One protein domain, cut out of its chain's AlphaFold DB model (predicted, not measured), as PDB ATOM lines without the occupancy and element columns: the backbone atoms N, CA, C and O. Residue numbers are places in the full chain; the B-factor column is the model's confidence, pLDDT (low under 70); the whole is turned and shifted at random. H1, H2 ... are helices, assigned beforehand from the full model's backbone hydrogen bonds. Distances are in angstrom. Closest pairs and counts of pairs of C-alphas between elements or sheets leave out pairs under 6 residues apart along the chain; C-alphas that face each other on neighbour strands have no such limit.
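What this domain is: This is residues 118 to 165 and 172 to 271 of the 357 residues of the protein "Chromosome partitioning protein ParB" of Salmonella enterica (UniProt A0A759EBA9). Two helices, H1 and H6, run nearly in line and overlap at their ends, making the long axis; H4 spans their junction and H2 crosses H6 there as an arm, with residues 160 to 165 sticking out. H3 packs on H1, and the long link of residues 238 to 255 runs out beside H1 and back to H7. The printed part has 148 residues, with seven named helices, H1 to H7 in order, and no named strand: all helix. It is compact, with a radius of gyration of the C-alphas of 16.6 A and spans of 53 by 42 by 29 A.

Where its parts are: H1, residues 123 to 142, begins at C-alpha 123 (155.216, 292.593, 302.585) and is 28.5 A long. H2 is residues 145 to 161, 23.4 A; H3, 178 to 184; H4, 192 to 205, 19.8 A; H5, 216 to 221; H6, 224 to 237, 19.9 A. H7, residues 256 to 262, ends at C-alpha 262 (157.153, 266.875, 293.901).

How they stand to each other: H1 is the hub, touching five helices. It touches H6 at a shallow tilt of 9 degrees, opposite ways, closest at C-alphas 138 and 236, 4.6 A. It touches H3 closest at C-alphas 131 and 181, 4.8 A, and H4 at 136 and 193, 5.2 A. H1 and H7 only just touch, with 3 pairs of C-alphas within 8 A, closest at 141 and 262, 6.9 A. H1 and H2 touch only at the corner, only just, with 3 pairs, closest at C-alphas 141 and 148, 6.0 A. H2 touches H6 about perpendicular, at 75 degrees, closest at C-alphas 148 and 232, 5.2 A. H4 touches H6, closest at C-alphas 204 and 230, 6.6 A. H5 touches no helix. Every O i to N i+4 pair is within hydrogen-bond range in H1, H2, H3, H4, H6 and H7; H5 has 0 of 2, but 3 of 3 O i to N i+3 pairs.

The domain as a whole: The C-alphas of Glu 120 and Thr 221 are farthest apart, 53.0 A. Residues 166 to 171 are not printed; C-alphas 165 and 172 are 14.2 A apart across the cut. The link H6 to H7 is long. Residues 158 to 165 and 172 to 175 have pLDDT under 70.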
ATOM      1  N   VAL A 118     159.504 290.182 292.901       87.06
ATOM      2  CA  VAL A 118     159.065 289.915 294.280       87.06
ATOM      3  C   VAL A 118     159.300 291.103 295.225       87.06
ATOM      4  O   VAL A 118     158.522 291.322 296.162       87.06
ATOM      5  N   ASP A 119     160.317 291.922 294.959       88.00
ATOM      6  CA  ASP A 119     160.704 293.063 295.792       88.00
ATOM      7  C   ASP A 119     159.717 294.233 295.653       88.00
ATOM      8  O   ASP A 119     159.559 295.040 296.570       88.00
ATOM      9  N   GLU A 120     158.932 294.265 294.573       88.75
ATOM     10  CA  GLU A 120     157.840 295.229 294.388       88.75
ATOM     11  C   GLU A 120     156.513 294.807 295.040       88.75
ATOM     12  O   GLU A 120     155.568 295.607 295.140       88.75
ATOM     13  N   ILE A 121     156.402 293.546 295.465       91.06
ATOM     14  CA  ILE A 121     155.216 293.024 296.149       91.06
ATOM     15  C   ILE A 121     155.185 293.568 297.573       91.06
ATOM     16  O   ILE A 121     156.205 293.627 298.246       91.06
ATOM     17  N   SER A 122     154.017 293.982 298.064       89.69
ATOM     18  CA  SER A 122     153.912 294.441 299.453       89.69
ATOM     19  C   SER A 122     154.216 293.301 300.434       89.69
ATOM     20  O   SER A 122     153.768 292.178 300.209       89.69
ATOM     21  N   VAL A 123     154.901 293.594 301.545       90.19
ATOM     22  CA  VAL A 123     155.216 292.593 302.585       90.19
ATOM     23  C   VAL A 123     153.972 291.821 303.050       90.19
ATOM     24  O   VAL A 123     154.040 290.598 303.068       90.19
ATOM     25  N   PRO A 124     152.812 292.457 303.328       90.06
ATOM     26  CA  PRO A 124     151.619 291.708 303.720       90.06
ATOM     27  C   PRO A 124     151.147 290.715 302.653       90.06
ATOM     28  O   PRO A 124     150.787 289.594 302.987       90.06
ATOM     29  N   LEU A 125     151.159 291.097 301.370       91.88
ATOM     30  CA  LEU A 125     150.776 290.178 300.294       91.88
ATOM     31  C   LEU A 125     151.795 289.042 300.149       91.88
ATOM     32  O   LEU A 125     151.388 287.896 299.997       91.88
ATOM     33  N   LEU A 126     153.093 289.349 300.240       92.38
ATOM     34  CA  LEU A 126     154.152 288.342 300.219       92.38
ATOM     35  C   LEU A 126     153.935 287.312 301.332       92.38
ATOM     36  O   LEU A 126     153.858 286.127 301.041       92.38
ATOM     37  N   THR A 127     153.774 287.752 302.584       92.00
ATOM     38  CA  THR A 127     153.550 286.866 303.739       92.00
ATOM     39  C   THR A 127     152.366 285.933 303.507       92.00
ATOM     40  O   THR A 127     152.502 284.724 303.683       92.00
ATOM     41  N   ARG A 128     151.228 286.473 303.047       93.50
ATOM     42  CA  ARG A 128     150.033 285.665 302.774       93.50
ATOM     43  C   ARG A 128     150.280 284.633 301.674       93.50
ATOM     44  O   ARG A 128     149.924 283.469 301.823       93.50
ATOM     45  N   MET A 129     150.921 285.038 300.581       94.56
ATOM     46  CA  MET A 129     151.184 284.138 299.457       94.56
ATOM     47  C   MET A 129     152.249 283.079 299.777       94.56
ATOM     48  O   MET A 129     152.113 281.938 299.340       94.56
ATOM     49  N   CYS A 130     153.254 283.404 300.593       93.19
ATOM     50  CA  CYS A 130     154.208 282.428 301.127       93.19
ATOM     51  C   CYS A 130     153.517 281.392 302.021       93.19
ATOM     52  O   CYS A 130     153.813 280.199 301.921       93.19
ATOM     53  N   ALA A 131     152.570 281.826 302.857       94.00
ATOM     54  CA  ALA A 131     151.795 280.922 303.697       94.00
ATOM     55  C   ALA A 131     150.940 279.954 302.858       94.00
ATOM     56  O   ALA A 131     150.971 278.747 303.100       94.00
ATOM     57  N   GLU A 132     150.262 280.455 301.819       95.69
ATOM     58  CA  GLU A 132     149.486 279.623 300.882       95.69
ATOM     59  C   GLU A 132     150.353 278.603 300.150       95.69
ATOM     60  O   GLU A 132     150.006 277.422 300.065       95.69
ATOM     61  N   ARG A 133     151.496 279.061 299.623       95.25
ATOM     62  CA  ARG A 133     152.465 278.209 298.934       95.25
ATOM     63  C   ARG A 133     152.933 277.099 299.864       95.25
ATOM     64  O   ARG A 133     152.875 275.934 299.489       95.25
ATOM     65  N   THR A 134     153.285 277.448 301.100       95.38
ATOM     66  CA  THR A 134     153.704 276.475 302.111       95.38
ATOM     67  C   THR A 134     152.609 275.441 302.361       95.38
ATOM     68  O   THR A 134     152.868 274.262 302.153       95.38
ATOM     69  N   LEU A 135     151.379 275.845 302.716       96.25
ATOM     70  CA  LEU A 135     150.270 274.904 302.955       96.25
ATOM     71  C   LEU A 135     150.014 273.989 301.752       96.25
ATOM     72  O   LEU A 135     149.792 272.790 301.918       96.25
ATOM     73  N   SER A 136     150.083 274.539 300.541       96.75
ATOM     74  CA  SER A 136     149.899 273.784 299.302       96.75
ATOM     75  C   SER A 136     150.980 272.717 299.118       96.75
ATOM     76  O   SER A 136     150.670 271.576 298.778       96.75
ATOM     77  N   VAL A 137     152.243 273.047 299.400       96.56
ATOM     78  CA  VAL A 137     153.354 272.084 299.354       96.56
ATOM     79  C   VAL A 137     153.242 271.050 300.473       96.56
ATOM     80  O   VAL A 137     153.493 269.873 300.220       96.56
ATOM     81  N   GLN A 138     152.801 271.434 301.679       95.50
ATOM     82  CA  GLN A 138     152.507 270.481 302.758       95.50
ATOM     83  C   GLN A 138     151.468 269.450 302.291       95.50
ATOM     84  O   GLN A 138     151.692 268.242 302.381       95.50
ATOM     85  N   ALA A 139     150.356 269.915 301.722       96.00
ATOM     86  CA  ALA A 139     149.295 269.040 301.242       96.00
ATOM     87  C   ALA A 139     149.743 268.163 300.052       96.00
ATOM     88  O   ALA A 139     149.363 266.993 299.977       96.00
ATOM     89  N   ALA A 140     150.605 268.675 299.168       96.94
ATOM     90  CA  ALA A 140     151.186 267.905 298.069       96.94
ATOM     91  C   ALA A 140     152.199 266.844 298.537       96.94
ATOM     92  O   ALA A 140     152.176 265.717 298.038       96.94
ATOM     93  N   LEU A 141     153.067 267.166 299.505       95.75
ATOM     94  CA  LEU A 141     154.037 266.218 300.066       95.75
ATOM     95  C   LEU A 141     153.331 265.070 300.794       95.75
ATOM     96  O   LEU A 141     153.724 263.915 300.647       95.75
ATOM     97  N   MET A 142     152.259 265.378 301.529       93.19
ATOM     98  CA  MET A 142     151.422 264.390 302.215       93.19
ATOM     99  C   MET A 142     150.856 263.330 301.252       93.19
ATOM    100  O   MET A 142     150.728 262.163 301.617       93.19
ATOM    101  N   GLN A 143     150.555 263.708 300.005       92.38
ATOM    102  CA  GLN A 143     150.095 262.775 298.968       92.38
ATOM    103  C   GLN A 143     151.221 261.903 298.379       92.38
ATOM    104  O   GLN A 143     150.938 260.991 297.602       92.38
ATOM    105  N   GLN A 144     152.486 262.140 298.746       94.38
ATOM    106  CA  GLN A 144     153.659 261.394 298.274       94.38
ATOM    107  C   GLN A 144     154.490 260.845 299.459       94.38
ATOM    108  O   GLN A 144     155.618 261.302 299.686       94.38
ATOM    109  N   PRO A 145     153.986 259.833 300.207       91.31
ATOM    110  CA  PRO A 145     154.594 259.381 301.464       91.31
ATOM    111  C   PRO A 145     156.048 258.914 301.353       91.31
ATOM    112  O   PRO A 145     156.836 259.135 302.266       91.31
ATOM    113  N   GLU A 146     156.434 258.315 300.224       92.06
ATOM    114  CA  GLU A 146     157.816 257.880 299.985       92.06
ATOM    115  C   GLU A 146     158.793 259.063 299.954       92.06
ATOM    116  O   GLU A 146     159.835 259.025 300.607       92.06
ATOM    117  N   LYS A 147     158.435 260.155 299.261       94.25
ATOM    118  CA  LYS A 147     159.253 261.380 299.215       94.25
ATOM    119  C   LYS A 147     159.268 262.089 300.561       94.25
ATOM    120  O   LYS A 147     160.299 262.622 300.960       94.25
ATOM    121  N   SER A 148     158.150 262.052 301.279       93.81
ATOM    122  CA  SER A 148     158.062 262.583 302.636       93.81
ATOM    123  C   SER A 148     158.991 261.851 303.603       93.81
ATOM    124  O   SER A 148     159.712 262.498 304.356       93.81
ATOM    125  N   LEU A 149     159.015 260.516 303.573       92.81
ATOM    126  CA  LEU A 149     159.936 259.732 304.394       92.81
ATOM    127  C   LEU A 149     161.394 259.937 303.983       92.81
ATOM    128  O   LEU A 149     162.252 260.031 304.855       92.81
ATOM    129  N   ALA A 150     161.679 260.034 302.683       91.62
ATOM    130  CA  ALA A 150     163.025 260.329 302.199       91.62
ATOM    131  C   ALA A 150     163.516 261.698 302.695       91.62
ATOM    132  O   ALA A 150     164.654 261.808 303.148       91.62
ATOM    133  N   LEU A 151     162.650 262.719 302.676       88.81
ATOM    134  CA  LEU A 151     162.957 264.043 303.213       88.81
ATOM    135  C   LEU A 151     163.223 263.989 304.722       88.81
ATOM    136  O   LEU A 151     164.240 264.507 305.173       88.81
ATOM    137  N   LEU A 152     162.362 263.310 305.488       89.50
ATOM    138  CA  LEU A 152     162.550 263.129 306.930       89.50
ATOM    139  C   LEU A 152     163.868 262.415 307.242       89.50
ATOM    140  O   LEU A 152     164.636 262.877 308.081       89.50
ATOM    141  N   ALA A 153     164.143 261.304 306.556       87.88
ATOM    142  CA  ALA A 153     165.375 260.549 306.727       87.88
ATOM    143  C   ALA A 153     166.598 261.405 306.385       87.88
ATOM    144  O   ALA A 153     167.548 261.418 307.155       87.88
ATOM    145  N   TRP A 154     166.561 262.168 305.289       83.06
ATOM    146  CA  TRP A 154     167.630 263.100 304.932       83.06
ATOM    147  C   TRP A 154     167.853 264.163 306.017       83.06
ATOM    148  O   TRP A 154     168.991 264.371 306.432       83.06
ATOM    149  N   THR A 155     166.787 264.771 306.550       78.75
ATOM    150  CA  THR A 155     166.876 265.747 307.649       78.75
ATOM    151  C   THR A 155     167.470 265.130 308.916       78.75
ATOM    152  O   THR A 155     168.348 265.724 309.536       78.75
ATOM    153  N   LEU A 156     167.038 263.928 309.301       79.81
ATOM    154  CA  LEU A 156     167.599 263.216 310.451       79.81
ATOM    155  C   LEU A 156     169.064 262.827 310.211       79.81
ATOM    156  O   LEU A 156     169.890 263.009 311.098       79.81
ATOM    157  N   CYS A 157     169.406 262.365 309.008       77.62
ATOM    158  CA  CYS A 157     170.775 262.053 308.613       77.62
ATOM    159  C   CYS A 157     171.680 263.283 308.661       77.62
ATOM    160  O   CYS A 157     172.816 263.150 309.089       77.62
ATOM    161  N   LEU A 158     171.210 264.473 308.277       68.06
ATOM    162  CA  LEU A 158     171.994 265.698 308.461       68.06
ATOM    163  C   LEU A 158     172.272 265.962 309.942       68.06
ATOM    164  O   LEU A 158     173.405 266.263 310.292       68.06
ATOM    165  N   ASN A 159     171.283 265.779 310.814       67.81
ATOM    166  CA  ASN A 159     171.488 265.954 312.254       67.81
ATOM    167  C   ASN A 159     172.443 264.906 312.859       67.81
ATOM    168  O   ASN A 159     173.077 265.180 313.871       67.81
ATOM    169  N   VAL A 160     172.527 263.705 312.273       65.12
ATOM    170  CA  VAL A 160     173.353 262.592 312.783       65.12
ATOM    171  C   VAL A 160     174.759 262.572 312.176       65.12
ATOM    172  O   VAL A 160     175.728 262.288 312.871       65.12
ATOM    173  N   PHE A 161     174.876 262.833 310.875       64.62
ATOM    174  CA  PHE A 161     176.100 262.650 310.090       64.62
ATOM    175  C   PHE A 161     176.756 263.972 309.660       64.62
ATOM    176  O   PHE A 161     177.785 263.936 308.989       64.62
ATOM    177  N   SER A 162     176.194 265.132 310.023       58.75
ATOM    178  CA  SER A 162     176.804 266.449 309.795       58.75
ATOM    179  C   SER A 162     177.231 267.088 311.118       58.75
ATOM    180  O   SER A 162     176.505 267.042 312.107       58.75
ATOM    181  N   SER A 163     178.421 267.689 311.147       50.00
ATOM    182  CA  SER A 163     179.056 268.226 312.358       50.00
ATOM    183  C   SER A 163     178.803 269.732 312.530       50.00
ATOM    184  O   SER A 163     179.723 270.544 312.417       50.00
ATOM    185  N   GLY A 164     177.542 270.105 312.771       56.81
ATOM    186  CA  GLY A 164     177.144 271.409 313.328       56.81
ATOM    187  C   GLY A 164     176.942 271.336 314.852       56.81
ATOM    188  O   GLY A 164     176.919 270.245 315.416       56.81
ATOM    189  N   ALA A 165     176.807 272.477 315.540       46.59
ATOM    190  CA  ALA A 165     176.683 272.517 317.002       46.59
ATOM    191  C   ALA A 165     175.361 271.898 317.508       46.59
ATOM    192  O   ALA A 165     174.294 272.495 317.357       46.59
ATOM    193  N   ILE A 172     164.807 265.890 317.995       52.06
ATOM    194  CA  ILE A 172     163.950 266.123 316.835       52.06
ATOM    195  C   ILE A 172     162.986 267.248 317.221       52.06
ATOM    196  O   ILE A 172     162.023 267.022 317.950       52.06
ATOM    197  N   SER A 173     163.255 268.473 316.767       54.50
ATOM    198  CA  SER A 173     162.296 269.576 316.872       54.50
ATOM    199  C   SER A 173     161.497 269.660 315.578       54.50
ATOM    200  O   SER A 173     162.007 270.096 314.547       54.50
ATOM    201  N   LEU A 174     160.243 269.214 315.621       56.97
ATOM    202  CA  LEU A 174     159.299 269.420 314.530       56.97
ATOM    203  C   LEU A 174     158.620 270.782 314.729       56.97
ATOM    204  O   LEU A 174     157.667 270.906 315.498       56.97
ATOM    205  N   ASN A 175     159.113 271.824 314.058       65.81
ATOM    206  CA  ASN A 175     158.491 273.148 314.111       65.81
ATOM    207  C   ASN A 175     157.293 273.203 313.155       65.81
ATOM    208  O   ASN A 175     157.398 273.662 312.021       65.81
ATOM    209  N   CYS A 176     156.146 272.695 313.602       71.88
ATOM    210  CA  CYS A 176     154.917 272.778 312.827       71.88
ATOM    211  C   CYS A 176     154.366 274.213 312.847       71.88
ATOM    212  O   CYS A 176     153.850 274.687 313.859       71.88
ATOM    213  N   LYS A 177     154.439 274.912 311.707       80.00
ATOM    214  CA  LYS A 177     153.969 276.302 311.555       80.00
ATOM    215  C   LYS A 177     152.474 276.434 311.261       80.00
ATOM    216  O   LYS A 177     152.015 277.518 310.913       80.00
ATOM    217  N   HIS A 178     151.700 275.360 311.415       80.31
ATOM    218  CA  HIS A 178     150.332 275.273 310.902       80.31
ATOM    219  C   HIS A 178     149.418 276.427 311.350       80.31
ATOM    220  O   HIS A 178     148.695 276.974 310.523       80.31
ATOM    221  N   TYR A 179     149.495 276.868 312.613       79.56
ATOM    222  CA  TYR A 179     148.707 278.013 313.099       79.56
ATOM    223  C   TYR A 179     149.063 279.328 312.388       79.56
ATOM    224  O   TYR A 179     148.178 280.020 311.889       79.56
ATOM    225  N   SER A 180     150.353 279.671 312.316       82.25
ATOM    226  CA  SER A 180     150.820 280.889 311.643       82.25
ATOM    227  C   SER A 180     150.483 280.862 310.154       82.25
ATOM    228  O   SER A 180     149.943 281.831 309.632       82.25
ATOM    229  N   LEU A 181     150.715 279.721 309.499       86.25
ATOM    230  CA  LEU A 181     150.392 279.534 308.088       86.25
ATOM    231  C   LEU A 181     148.893 279.689 307.827       86.25
ATOM    232  O   LEU A 181     148.513 280.402 306.913       86.25
ATOM    233  N   THR A 182     148.033 279.080 308.643       86.06
ATOM    234  CA  THR A 182     146.574 279.160 308.458       86.06
ATOM    235  C   THR A 182     146.041 280.570 308.701       86.06
ATOM    236  O   THR A 182     145.161 281.028 307.979       86.06
ATOM    237  N   LYS A 183     146.586 281.276 309.699       87.12
ATOM    238  CA  LYS A 183     146.231 282.670 309.989       87.12
ATOM    239  C   LYS A 183     146.563 283.597 308.816       87.12
ATOM    240  O   LYS A 183     145.797 284.518 308.536       87.12
ATOM    241  N   ASP A 184     147.713 283.379 308.186       88.38
ATOM    242  CA  ASP A 184     148.237 284.278 307.163       88.38
ATOM    243  C   ASP A 184     147.853 283.835 305.738       88.38
ATOM    244  O   ASP A 184     147.815 284.660 304.829       88.38
ATOM    245  N   ALA A 185     147.508 282.567 305.508       89.06
ATOM    246  CA  ALA A 185     147.091 282.077 304.196       89.06
ATOM    247  C   ALA A 185     145.806 282.778 303.707       89.06
ATOM    248  O   ALA A 185     144.895 283.018 304.502       89.06
ATOM    249  N   PRO A 186     145.674 283.106 302.408       84.12
ATOM    250  CA  PRO A 186     144.566 283.904 301.911       84.12
ATOM    251  C   PRO A 186     143.176 283.292 302.142       84.12
ATOM    252  O   PRO A 186     142.358 283.995 302.736       84.12
ATOM    253  N   PRO A 187     142.897 282.026 301.761       83.81
ATOM    254  CA  PRO A 187     141.639 281.370 302.102       83.81
ATOM    255  C   PRO A 187     141.639 280.803 303.534       83.81
ATOM    256  O   PRO A 187     140.602 280.315 303.996       83.81
ATOM    257  N   GLY A 188     142.779 280.845 304.236       86.38
ATOM    258  CA  GLY A 188     142.959 280.338 305.595       86.38
ATOM    259  C   GLY A 188     142.382 278.934 305.782       86.38
ATOM    260  O   GLY A 188     142.665 278.018 305.009       86.38
ATOM    261  N   GLU A 189     141.497 278.787 306.771       86.75
ATOM    262  CA  GLU A 189     140.836 277.518 307.117       86.75
ATOM    263  C   GLU A 189     139.867 276.983 306.042       86.75
ATOM    264  O   GLU A 189     139.437 275.831 306.098       86.75
ATOM    265  N   SER A 190     139.498 277.802 305.055       88.31
ATOM    266  CA  SER A 190     138.633 277.382 303.943       88.31
ATOM    267  C   SER A 190     139.411 276.914 302.709       88.31
ATOM    268  O   SER A 190     138.809 276.428 301.750       88.31
ATOM    269  N   GLY A 191     140.743 277.040 302.729       87.62
ATOM    270  CA  GLY A 191     141.615 276.635 301.630       87.62
ATOM    271  C   GLY A 191     141.628 275.124 301.409       87.62
ATOM    272  O   GLY A 191     141.573 274.340 302.356       87.62
ATOM    273  N   VAL A 192     141.765 274.703 300.146       92.31
ATOM    274  CA  VAL A 192     141.795 273.278 299.768       92.31
ATOM    275  C   VAL A 192     142.928 272.544 300.486       92.31
ATOM    276  O   VAL A 192     142.712 271.452 301.013       92.31
ATOM    277  N   ALA A 193     144.111 273.158 300.559       92.94
ATOM    278  CA  ALA A 193     145.265 272.595 301.252       92.94
ATOM    279  C   ALA A 193     144.994 272.381 302.750       92.94
ATOM    280  O   ALA A 193     145.190 271.278 303.262       92.94
ATOM    281  N   PHE A 194     144.467 273.400 303.439       91.25
ATOM    282  CA  PHE A 194     144.125 273.306 304.859       91.25
ATOM    283  C   PHE A 194     143.059 272.241 305.126       91.25
ATOM    284  O   PHE A 194     143.219 271.423 306.033       91.25
ATOM    285  N   VAL A 195     141.981 272.224 304.337       93.38
ATOM    286  CA  VAL A 195     140.899 271.241 304.485       93.38
ATOM    287  C   VAL A 195     141.431 269.826 304.276       93.38
ATOM    288  O   VAL A 195     141.111 268.937 305.063       93.38
ATOM    289  N   THR A 196     142.284 269.630 303.270       94.75
ATOM    290  CA  THR A 196     142.917 268.339 302.970       94.75
ATOM    291  C   THR A 196     143.797 267.869 304.130       94.75
ATOM    292  O   THR A 196     143.619 266.753 304.620       94.75
ATOM    293  N   LEU A 197     144.687 268.732 304.633       91.94
ATOM    294  CA  LEU A 197     145.546 268.434 305.785       91.94
ATOM    295  C   LEU A 197     144.728 268.165 307.054       91.94
ATOM    296  O   LEU A 197     145.015 267.232 307.793       91.94
ATOM    297  N   SER A 198     143.672 268.940 307.297       91.44
ATOM    298  CA  SER A 198     142.805 268.778 308.469       91.44
ATOM    299  C   SER A 198     142.013 267.475 308.437       91.44
ATOM    300  O   SER A 198     141.828 266.829 309.468       91.44
ATOM    301  N   GLN A 199     141.509 267.088 307.264       93.75
ATOM    302  CA  GLN A 199     140.804 265.822 307.081       93.75
ATOM    303  C   GLN A 199     141.741 264.639 307.305       93.75
ATOM    304  O   GLN A 199     141.379 263.712 308.031       93.75
ATOM    305  N   GLU A 200     142.944 264.693 306.734       94.12
ATOM    306  CA  GLU A 200     143.933 263.638 306.924       94.12
ATOM    307  C   GLU A 200     144.426 263.578 308.371       94.12
ATOM    308  O   GLU A 200     144.481 262.494 308.942       94.12
ATOM    309  N   GLY A 201     144.674 264.723 309.009       91.62
ATOM    310  CA  GLY A 201     145.037 264.795 310.423       91.62
ATOM    311  C   GLY A 201     143.992 264.127 311.317       91.62
ATOM    312  O   GLY A 201     144.334 263.261 312.116       91.62
ATOM    313  N   LYS A 202     142.703 264.431 311.110       93.75
ATOM    314  CA  LYS A 202     141.598 263.762 311.824       93.75
ATOM    315  C   LYS A 202     141.550 262.264 311.542       93.75
ATOM    316  O   LYS A 202     141.311 261.479 312.451       93.75
ATOM    317  N   ARG A 203     141.761 261.847 310.289       95.56
ATOM    318  CA  ARG A 203     141.792 260.427 309.920       95.56
ATOM    319  C   ARG A 203     142.934 259.706 310.636       95.56
ATOM    320  O   ARG A 203     142.718 258.627 311.177       95.56
ATOM    321  N   LEU A 204     144.125 260.293 310.648       93.69
ATOM    322  CA  LEU A 204     145.311 259.730 311.286       93.69
ATOM    323  C   LEU A 204     145.190 259.701 312.808       93.69
ATOM    324  O   LEU A 204     145.621 258.730 313.420       93.69
ATOM    325  N   GLU A 205     144.535 260.694 313.409       92.94
ATOM    326  CA  GLU A 205     144.248 260.713 314.845       92.94
ATOM    327  C   GLU A 205     143.447 259.476 315.284       92.94
ATOM    328  O   GLU A 205     143.717 258.916 316.342       92.94
ATOM    329  N   THR A 206     142.537 258.965 314.441       93.25
ATOM    330  CA  THR A 206     141.783 257.729 314.740       93.25
ATOM    331  C   THR A 206     142.628 256.451 314.740       93.25
ATOM    332  O   THR A 206     142.158 255.418 315.217       93.25
ATOM    333  N   LEU A 207     143.851 256.496 314.201       90.69
ATOM    334  CA  LEU A 207     144.788 255.368 314.217       90.69
ATOM    335  C   LEU A 207     145.623 255.331 315.501       90.69
ATOM    336  O   LEU A 207     146.289 254.331 315.761       90.69
ATOM    337  N   LEU A 208     145.625 256.415 316.280       92.81
ATOM    338  CA  LEU A 208     146.446 256.518 317.477       92.81
ATOM    339  C   LEU A 208     145.877 255.618 318.590       92.81
ATOM    340  O   LEU A 208     144.674 255.681 318.864       92.81
ATOM    341  N   PRO A 209     146.703 254.780 319.246       90.38
ATOM    342  CA  PRO A 209     146.228 253.896 320.305       90.38
ATOM    343  C   PRO A 209     145.742 254.672 321.533       90.38
ATOM    344  O   PRO A 209     146.161 255.799 321.785       90.38
ATOM    345  N   GLU A 210     144.902 254.062 322.366       90.62
ATOM    346  CA  GLU A 210     144.513 254.673 323.641       90.62
ATOM    347  C   GLU A 210     145.748 254.929 324.530       90.62
ATOM    348  O   GLU A 210     146.641 254.092 324.627       90.62
ATOM    349  N   GLY A 211     145.815 256.104 325.166       86.38
ATOM    350  CA  GLY A 211     146.935 256.474 326.042       86.38
ATOM    351  C   GLY A 211     148.220 256.913 325.327       86.38
ATOM    352  O   GLY A 211     149.210 257.190 326.003       86.38
ATOM    353  N   TRP A 212     148.213 257.048 323.993       86.81
ATOM    354  CA  TRP A 212     149.401 257.398 323.197       86.81
ATOM    355  C   TRP A 212     150.111 258.692 323.625       86.81
ATOM    356  O   TRP A 212     151.317 258.829 323.439       86.81
ATOM    357  N   THR A 213     149.384 259.639 324.220       85.94
ATOM    358  CA  THR A 213     149.944 260.902 324.721       85.94
ATOM    359  C   THR A 213     150.787 260.738 325.988       85.94
ATOM    360  O   THR A 213     151.561 261.636 326.311       85.94
ATOM    361  N   GLN A 214     150.635 259.628 326.719       84.62
ATOM    362  CA  GLN A 214     151.308 259.369 327.998       84.62
ATOM    363  C   GLN A 214     152.355 258.251 327.904       84.62
ATOM    364  O   GLN A 214     153.277 258.220 328.716       84.62
ATOM    365  N   ASP A 215     152.229 257.353 326.923       81.94
ATOM    366  CA  ASP A 215     153.116 256.204 326.748       81.94
ATOM    367  C   ASP A 215     153.513 256.024 325.276       81.94
ATOM    368  O   ASP A 215     152.709 255.620 324.430       81.94
ATOM    369  N   PHE A 216     154.786 256.287 324.970       79.81
ATOM    370  CA  PHE A 216     155.326 256.143 323.618       79.81
ATOM    371  C   PHE A 216     155.370 254.681 323.150       79.81
ATOM    372  O   PHE A 216     155.378 254.433 321.946       79.81
ATOM    373  N   THR A 217     155.384 253.703 324.065       83.81
ATOM    374  CA  THR A 217     155.461 252.280 323.696       83.81
ATOM    375  C   THR A 217     154.207 251.805 322.969       83.81
ATOM    376  O   THR A 217     154.264 250.848 322.197       83.81
ATOM    377  N   THR A 218     153.094 252.531 323.112       86.31
ATOM    378  CA  THR A 218     151.872 252.317 322.328       86.31
ATOM    379  C   THR A 218     152.136 252.358 320.818       86.31
ATOM    380  O   THR A 218     151.553 251.565 320.074       86.31
ATOM    381  N   PHE A 219     153.086 253.177 320.349       86.44
ATOM    382  CA  PHE A 219     153.467 253.247 318.935       86.44
ATOM    383  C   PHE A 219     154.128 251.959 318.421       86.44
ATOM    384  O   PHE A 219     154.093 251.711 317.219       86.44
ATOM    385  N   PHE A 220     154.664 251.094 319.291       89.06
ATOM    386  CA  PHE A 220     155.208 249.790 318.882       89.06
ATOM    387  C   PHE A 220     154.129 248.811 318.410       89.06
ATOM    388  O   PHE A 220     154.443 247.800 317.787       89.06
ATOM    389  N   THR A 221     152.860 249.108 318.695       89.81
ATOM    390  CA  THR A 221     151.716 248.304 318.249       89.81
ATOM    391  C   THR A 221     151.171 248.740 316.888       89.81
ATOM    392  O   THR A 221     150.377 248.015 316.289       89.81
ATOM    393  N   LEU A 222     151.600 249.902 316.381       92.50
ATOM    394  CA  LEU A 222     151.161 250.418 315.090       92.50
ATOM    395  C   LEU A 222     151.737 249.588 313.945       92.50
ATOM    396  O   LEU A 222     152.885 249.141 313.974       92.50
ATOM    397  N   SER A 223     150.942 249.421 312.887       94.62
ATOM    398  CA  SER A 223     151.450 248.814 311.663       94.62
ATOM    399  C   SER A 223     152.494 249.729 311.014       94.62
ATOM    400  O   SER A 223     152.411 250.955 311.115       94.62
ATOM    401  N   ALA A 224     153.451 249.152 310.278       92.31
ATOM    402  CA  ALA A 224     154.435 249.939 309.532       92.31
ATOM    403  C   ALA A 224     153.763 250.955 308.591       92.31
ATOM    404  O   ALA A 224     154.233 252.077 308.453       92.31
ATOM    405  N   LYS A 225     152.617 250.587 308.003       93.06
ATOM    406  CA  LYS A 225     151.822 251.466 307.142       93.06
ATOM    407  C   LYS A 225     151.284 252.685 307.899       93.06
ATOM    408  O   LYS A 225     151.386 253.798 307.388       93.06
ATOM    409  N   ASP A 226     150.717 252.484 309.086       92.75
ATOM    410  CA  ASP A 226     150.132 253.575 309.875       92.75
ATOM    411  C   ASP A 226     151.225 254.485 310.435       92.75
ATOM    412  O   ASP A 226     151.107 255.707 310.363       92.75
ATOM    413  N   LEU A 227     152.337 253.898 310.887       92.44
ATOM    414  CA  LEU A 227     153.508 254.651 311.321       92.44
ATOM    415  C   LEU A 227     154.094 255.489 310.174       92.44
ATOM    416  O   LEU A 227     154.377 256.668 310.360       92.44
ATOM    417  N   THR A 228     154.215 254.922 308.970       92.50
ATOM    418  CA  THR A 228     154.632 255.665 307.771       92.50
ATOM    419  C   THR A 228     153.682 256.815 307.450       92.50
ATOM    420  O   THR A 228     154.149 257.911 307.144       92.50
ATOM    421  N   ALA A 229     152.367 256.602 307.538       93.19
ATOM    422  CA  ALA A 229     151.390 257.651 307.267       93.19
ATOM    423  C   ALA A 229     151.485 258.797 308.291       93.19
ATOM    424  O   ALA A 229     151.490 259.965 307.901       93.19
ATOM    425  N   LEU A 230     151.651 258.475 309.579       93.44
ATOM    426  CA  LEU A 230     151.866 259.458 310.647       93.44
ATOM    427  C   LEU A 230     153.163 260.248 310.443       93.44
ATOM    428  O   LEU A 230     153.149 261.476 310.481       93.44
ATOM    429  N   LEU A 231     154.277 259.563 310.169       91.50
ATOM    430  CA  LEU A 231     155.567 260.205 309.906       91.50
ATOM    431  C   LEU A 231     155.508 261.113 308.677       91.50
ATOM    432  O   LEU A 231     156.029 262.229 308.712       91.50
ATOM    433  N   SER A 232     154.851 260.661 307.607       93.44
ATOM    434  CA  SER A 232     154.673 261.466 306.404       93.44
ATOM    435  C   SER A 232     153.850 262.723 306.676       93.44
ATOM    436  O   SER A 232     154.268 263.817 306.303       93.44
ATOM    437  N   PHE A 233     152.723 262.597 307.379       93.44
ATOM    438  CA  PHE A 233     151.895 263.747 307.731       93.44
ATOM    439  C   PHE A 233     152.645 264.744 308.620       93.44
ATOM    440  O   PHE A 233     152.669 265.935 308.320       93.44
ATOM    441  N   CYS A 234     153.338 264.267 309.659       90.69
ATOM    442  CA  CYS A 234     154.133 265.127 310.535       90.69
ATOM    443  C   CYS A 234     155.228 265.877 309.763       90.69
ATOM    444  O   CYS A 234     155.399 267.079 309.962       90.69
ATOM    445  N   THR A 235     155.922 265.197 308.846       91.12
ATOM    446  CA  THR A 235     156.964 265.807 308.001       91.12
ATOM    447  C   THR A 235     156.384 266.851 307.049       91.12
ATOM    448  O   THR A 235     156.962 267.918 306.864       91.12
ATOM    449  N   ALA A 236     155.217 266.584 306.458       92.88
ATOM    450  CA  ALA A 236     154.512 267.578 305.662       92.88
ATOM    451  C   ALA A 236     154.157 268.809 306.506       92.88
ATOM    452  O   ALA A 236     154.501 269.925 306.135       92.88
ATOM    453  N   CYS A 237     153.560 268.628 307.684       90.25
ATOM    454  CA  CYS A 237     153.182 269.728 308.571       90.25
ATOM    455  C   CYS A 237     154.368 270.549 309.112       90.25
ATOM    456  O   CYS A 237     154.153 271.654 309.621       90.25
ATOM    457  N   SER A 238     155.598 270.035 309.024       88.38
ATOM    458  CA  SER A 238     156.806 270.739 309.466       88.38
ATOM    459  C   SER A 238     157.444 271.637 308.416       88.38
ATOM    460  O   SER A 238     158.375 272.363 308.750       88.38
ATOM    461  N   LEU A 239     157.000 271.583 307.156       90.69
ATOM    462  CA  LEU A 239     157.569 272.445 306.122       90.69
ATOM    463  C   LEU A 239     157.235 273.913 306.399       90.69
ATOM    464  O   LEU A 239     156.089 274.247 306.706       90.69
ATOM    465  N   ASP A 240     158.226 274.781 306.217       87.94
ATOM    466  CA  ASP A 240     158.099 276.233 306.297       87.94
ATOM    467  C   ASP A 240     158.739 276.851 305.047       87.94
ATOM    468  O   ASP A 240     159.938 276.702 304.817       87.94
ATOM    469  N   GLY A 241     157.922 277.490 304.209       89.00
ATOM    470  CA  GLY A 241     158.342 278.130 302.965       89.00
ATOM    471  C   GLY A 241     158.404 279.648 303.035       89.00
ATOM    472  O   GLY A 241     158.451 280.291 301.983       89.00
ATOM    473  N   MET A 242     158.352 280.232 304.236       87.88
ATOM    474  CA  MET A 242     158.277 281.679 304.407       87.88
ATOM    475  C   MET A 242     159.519 282.393 303.863       87.88
ATOM    476  O   MET A 242     160.649 282.128 304.266       87.88
ATOM    477  N   GLN A 243     159.289 283.350 302.961       88.44
ATOM    478  CA  GLN A 243     160.323 284.244 302.443       88.44
ATOM    479  C   GLN A 243     160.430 285.492 303.325       88.44
ATOM    480  O   GLN A 243     159.417 286.074 303.725       88.44
ATOM    481  N   MET A 244     161.658 285.925 303.605       82.56
ATOM    482  CA  MET A 244     161.947 287.112 304.412       82.56
ATOM    483  C   MET A 244     162.357 288.280 303.519       82.56
ATOM    484  O   MET A 244     162.977 288.084 302.476       82.56
ATOM    485  N   ARG A 245     162.015 289.505 303.933       84.50
ATOM    486  CA  ARG A 245     162.432 290.737 303.254       84.50
ATOM    487  C   ARG A 245     163.418 291.506 304.117       84.50
ATOM    488  O   ARG A 245     163.067 291.880 305.234       84.50
ATOM    489  N   GLY A 246     164.611 291.748 303.584       80.88
ATOM    490  CA  GLY A 246     165.685 292.486 304.249       80.88
ATOM    491  C   GLY A 246     166.331 293.530 303.340       80.88
ATOM    492  O   GLY A 246     165.803 293.847 302.273       80.88
ATOM    493  N   ALA A 247     167.479 294.060 303.768       71.81
ATOM    494  CA  ALA A 247     168.230 295.078 303.027       71.81
ATOM    495  C   ALA A 247     168.676 294.596 301.630       71.81
ATOM    496  O   ALA A 247     168.647 295.376 300.686       71.81
ATOM    497  N   GLY A 248     168.981 293.301 301.480       73.31
ATOM    498  CA  GLY A 248     169.343 292.664 300.204       73.31
ATOM    499  C   GLY A 248     168.163 292.186 299.338       73.31
ATOM    500  O   GLY A 248     168.365 291.423 298.395       73.31
ATOM    501  N   GLY A 249     166.927 292.588 299.658       83.38
ATOM    502  CA  GLY A 249     165.712 292.152 298.963       83.38
ATOM    503  C   GLY A 249     165.017 290.956 299.623       83.38
ATOM    504  O   GLY A 249     165.161 290.702 300.822       83.38
ATOM    505  N   THR A 250     164.181 290.263 298.853       85.44
ATOM    506  CA  THR A 250     163.398 289.108 299.308       85.44
ATOM    507  C   THR A 250     164.157 287.807 299.066       85.44
ATOM    508  O   THR A 250     164.603 287.546 297.950       85.44
ATOM    509  N   THR A 251     164.256 286.956 300.091       85.25
ATOM    510  CA  THR A 251     164.898 285.635 299.985       85.25
ATOM    511  C   THR A 251     164.162 284.724 298.999       85.25
ATOM    512  O   THR A 251     162.938 284.808 298.872       85.25
ATOM    513  N   ARG A 252     164.867 283.787 298.351       85.12
ATOM    514  CA  ARG A 252     164.219 282.678 297.620       85.12
ATOM    515  C   ARG A 252     163.451 281.760 298.579       85.12
ATOM    516  O   ARG A 252     163.662 281.813 299.794       85.12
ATOM    517  N   SER A 253     162.535 280.950 298.048       87.62
ATOM    518  CA  SER A 253     161.796 280.006 298.887       87.62
ATOM    519  C   SER A 253     162.668 278.786 299.189       87.62
ATOM    520  O   SER A 253     163.223 278.187 298.266       87.62
ATOM    521  N   PRO A 254     162.758 278.336 300.452       86.00
ATOM    522  CA  PRO A 254     163.464 277.097 300.776       86.00
ATOM    523  C   PRO A 254     162.768 275.852 300.191       86.00
ATOM    524  O   PRO A 254     163.355 274.772 300.175       86.00
ATOM    525  N   LEU A 255     161.531 275.990 299.696       90.75
ATOM    526  CA  LEU A 255     160.755 274.899 299.111       90.75
ATOM    527  C   LEU A 255     161.050 274.662 297.627       90.75
ATOM    528  O   LEU A 255     160.630 273.631 297.113       90.75
ATOM    529  N   ASP A 256     161.794 275.541 296.946       90.44
ATOM    530  CA  ASP A 256     161.976 275.491 295.486       90.44
ATOM    531  C   ASP A 256     162.425 274.102 294.984       90.44
ATOM    532  O   ASP A 256     161.794 273.508 294.108       90.44
ATOM    533  N   LYS A 257     163.461 273.512 295.599       90.62
ATOM    534  CA  LYS A 257     163.954 272.169 295.228       90.62
ATOM    535  C   LYS A 257     162.938 271.062 295.516       90.62
ATOM    536  O   LYS A 257     162.841 270.095 294.760       90.62
ATOM    537  N   LEU A 258     162.194 271.191 296.614       92.38
ATOM    538  CA  LEU A 258     161.175 270.220 297.000       92.38
ATOM    539  C   LEU A 258     159.979 270.275 296.045       92.38
ATOM    540  O   LEU A 258     159.468 269.234 295.649       92.38
ATOM    541  N   GLU A 259     159.564 271.465 295.625       94.94
ATOM    542  CA  GLU A 259     158.480 271.656 294.662       94.94
ATOM    543  C   GLU A 259     158.790 271.005 293.315       94.94
ATOM    544  O   GLU A 259     157.953 270.267 292.786       94.94
ATOM    545  N   ILE A 260     160.015 271.190 292.811       93.62
ATOM    546  CA  ILE A 260     160.498 270.509 291.602       93.62
ATOM    547  C   ILE A 260     160.429 268.991 291.800       93.62
ATOM    548  O   ILE A 260     159.844 268.279 290.983       93.62
ATOM    549  N   ALA A 261     160.962 268.486 292.918       93.38
ATOM    550  CA  ALA A 261     160.954 267.056 293.219       93.38
ATOM    551  C   ALA A 261     159.532 266.482 293.334       93.38
ATOM    552  O   ALA A 261     159.316 265.314 293.008       93.38
ATOM    553  N   LEU A 262     158.555 267.273 293.779       94.62
ATOM    554  CA  LEU A 262     157.153 266.875 293.901       94.62
ATOM    555  C   LEU A 262     156.360 266.984 292.595       94.62
ATOM    556  O   LEU A 262     155.228 266.502 292.575       94.62
ATOM    557  N   ALA A 263     156.936 267.564 291.533       94.00
ATOM    558  CA  ALA A 263     156.200 268.023 290.352       94.00
ATOM    559  C   ALA A 263     155.007 268.917 290.750       94.00
ATOM    560  O   ALA A 263     153.891 268.771 290.252       94.00
ATOM    561  N   PHE A 264     155.245 269.802 291.722       95.19
ATOM    562  CA  PHE A 264     154.231 270.643 292.338       95.19
ATOM    563  C   PHE A 264     153.779 271.765 291.401       95.19
ATOM    564  O   PHE A 264     154.594 272.440 290.774       95.19
ATOM    565  N   HIS A 265     152.471 272.025 291.372       94.94
ATOM    566  CA  HIS A 265     151.916 273.193 290.709       94.94
ATOM    567  C   HIS A 265     150.889 273.889 291.612       94.94
ATOM    568  O   HIS A 265     149.837 273.337 291.927       94.94
ATOM    569  N   LEU A 266     151.141 275.150 291.984       95.12
ATOM    570  CA  LEU A 266     150.321 275.872 292.971       95.12
ATOM    571  C   LEU A 266     148.823 275.938 292.615       95.12
ATOM    572  O   LEU A 266     147.969 275.876 293.496       95.12
ATOM    573  N   ARG A 267     148.475 276.001 291.322       94.75
ATOM    574  CA  ARG A 267     147.065 276.000 290.869       94.75
ATOM    575  C   ARG A 267     146.293 274.704 291.132       94.75
ATOM    576  O   ARG A 267     145.098 274.687 290.867       94.75
ATOM    577  N   ASP A 268     146.933 273.633 291.599       94.75
ATOM    578  CA  ASP A 268     146.214 272.454 292.113       94.75
ATOM    579  C   ASP A 268     145.531 272.745 293.462       94.75
ATOM    580  O   ASP A 268     144.567 272.078 293.827       94.75
ATOM    581  N   TRP A 269     145.999 273.771 294.180       95.00
ATOM    582  CA  TRP A 269     145.615 274.061 295.564       95.00
ATOM    583  C   TRP A 269     145.016 275.457 295.749       95.00
ATOM    584  O   TRP A 269     144.201 275.657 296.648       95.00
ATOM    585  N   TRP A 270     145.386 276.400 294.878       94.19
ATOM    586  CA  TRP A 270     145.060 277.817 295.006       94.19
ATOM    587  C   TRP A 270     144.494 278.433 293.715       94.19
ATOM    588  O   TRP A 270     144.800 278.011 292.596       94.19
ATOM    589  N   GLN A 271     143.687 279.485 293.876       92.81
ATOM    590  CA  GLN A 271     143.095 280.269 292.793       92.81
ATOM    591  C   GLN A 271     143.324 281.777 293.018       92.81
ATOM    592  O   GLN A 271     143.054 282.270 294.115       92.81
TER     593      GLN A 271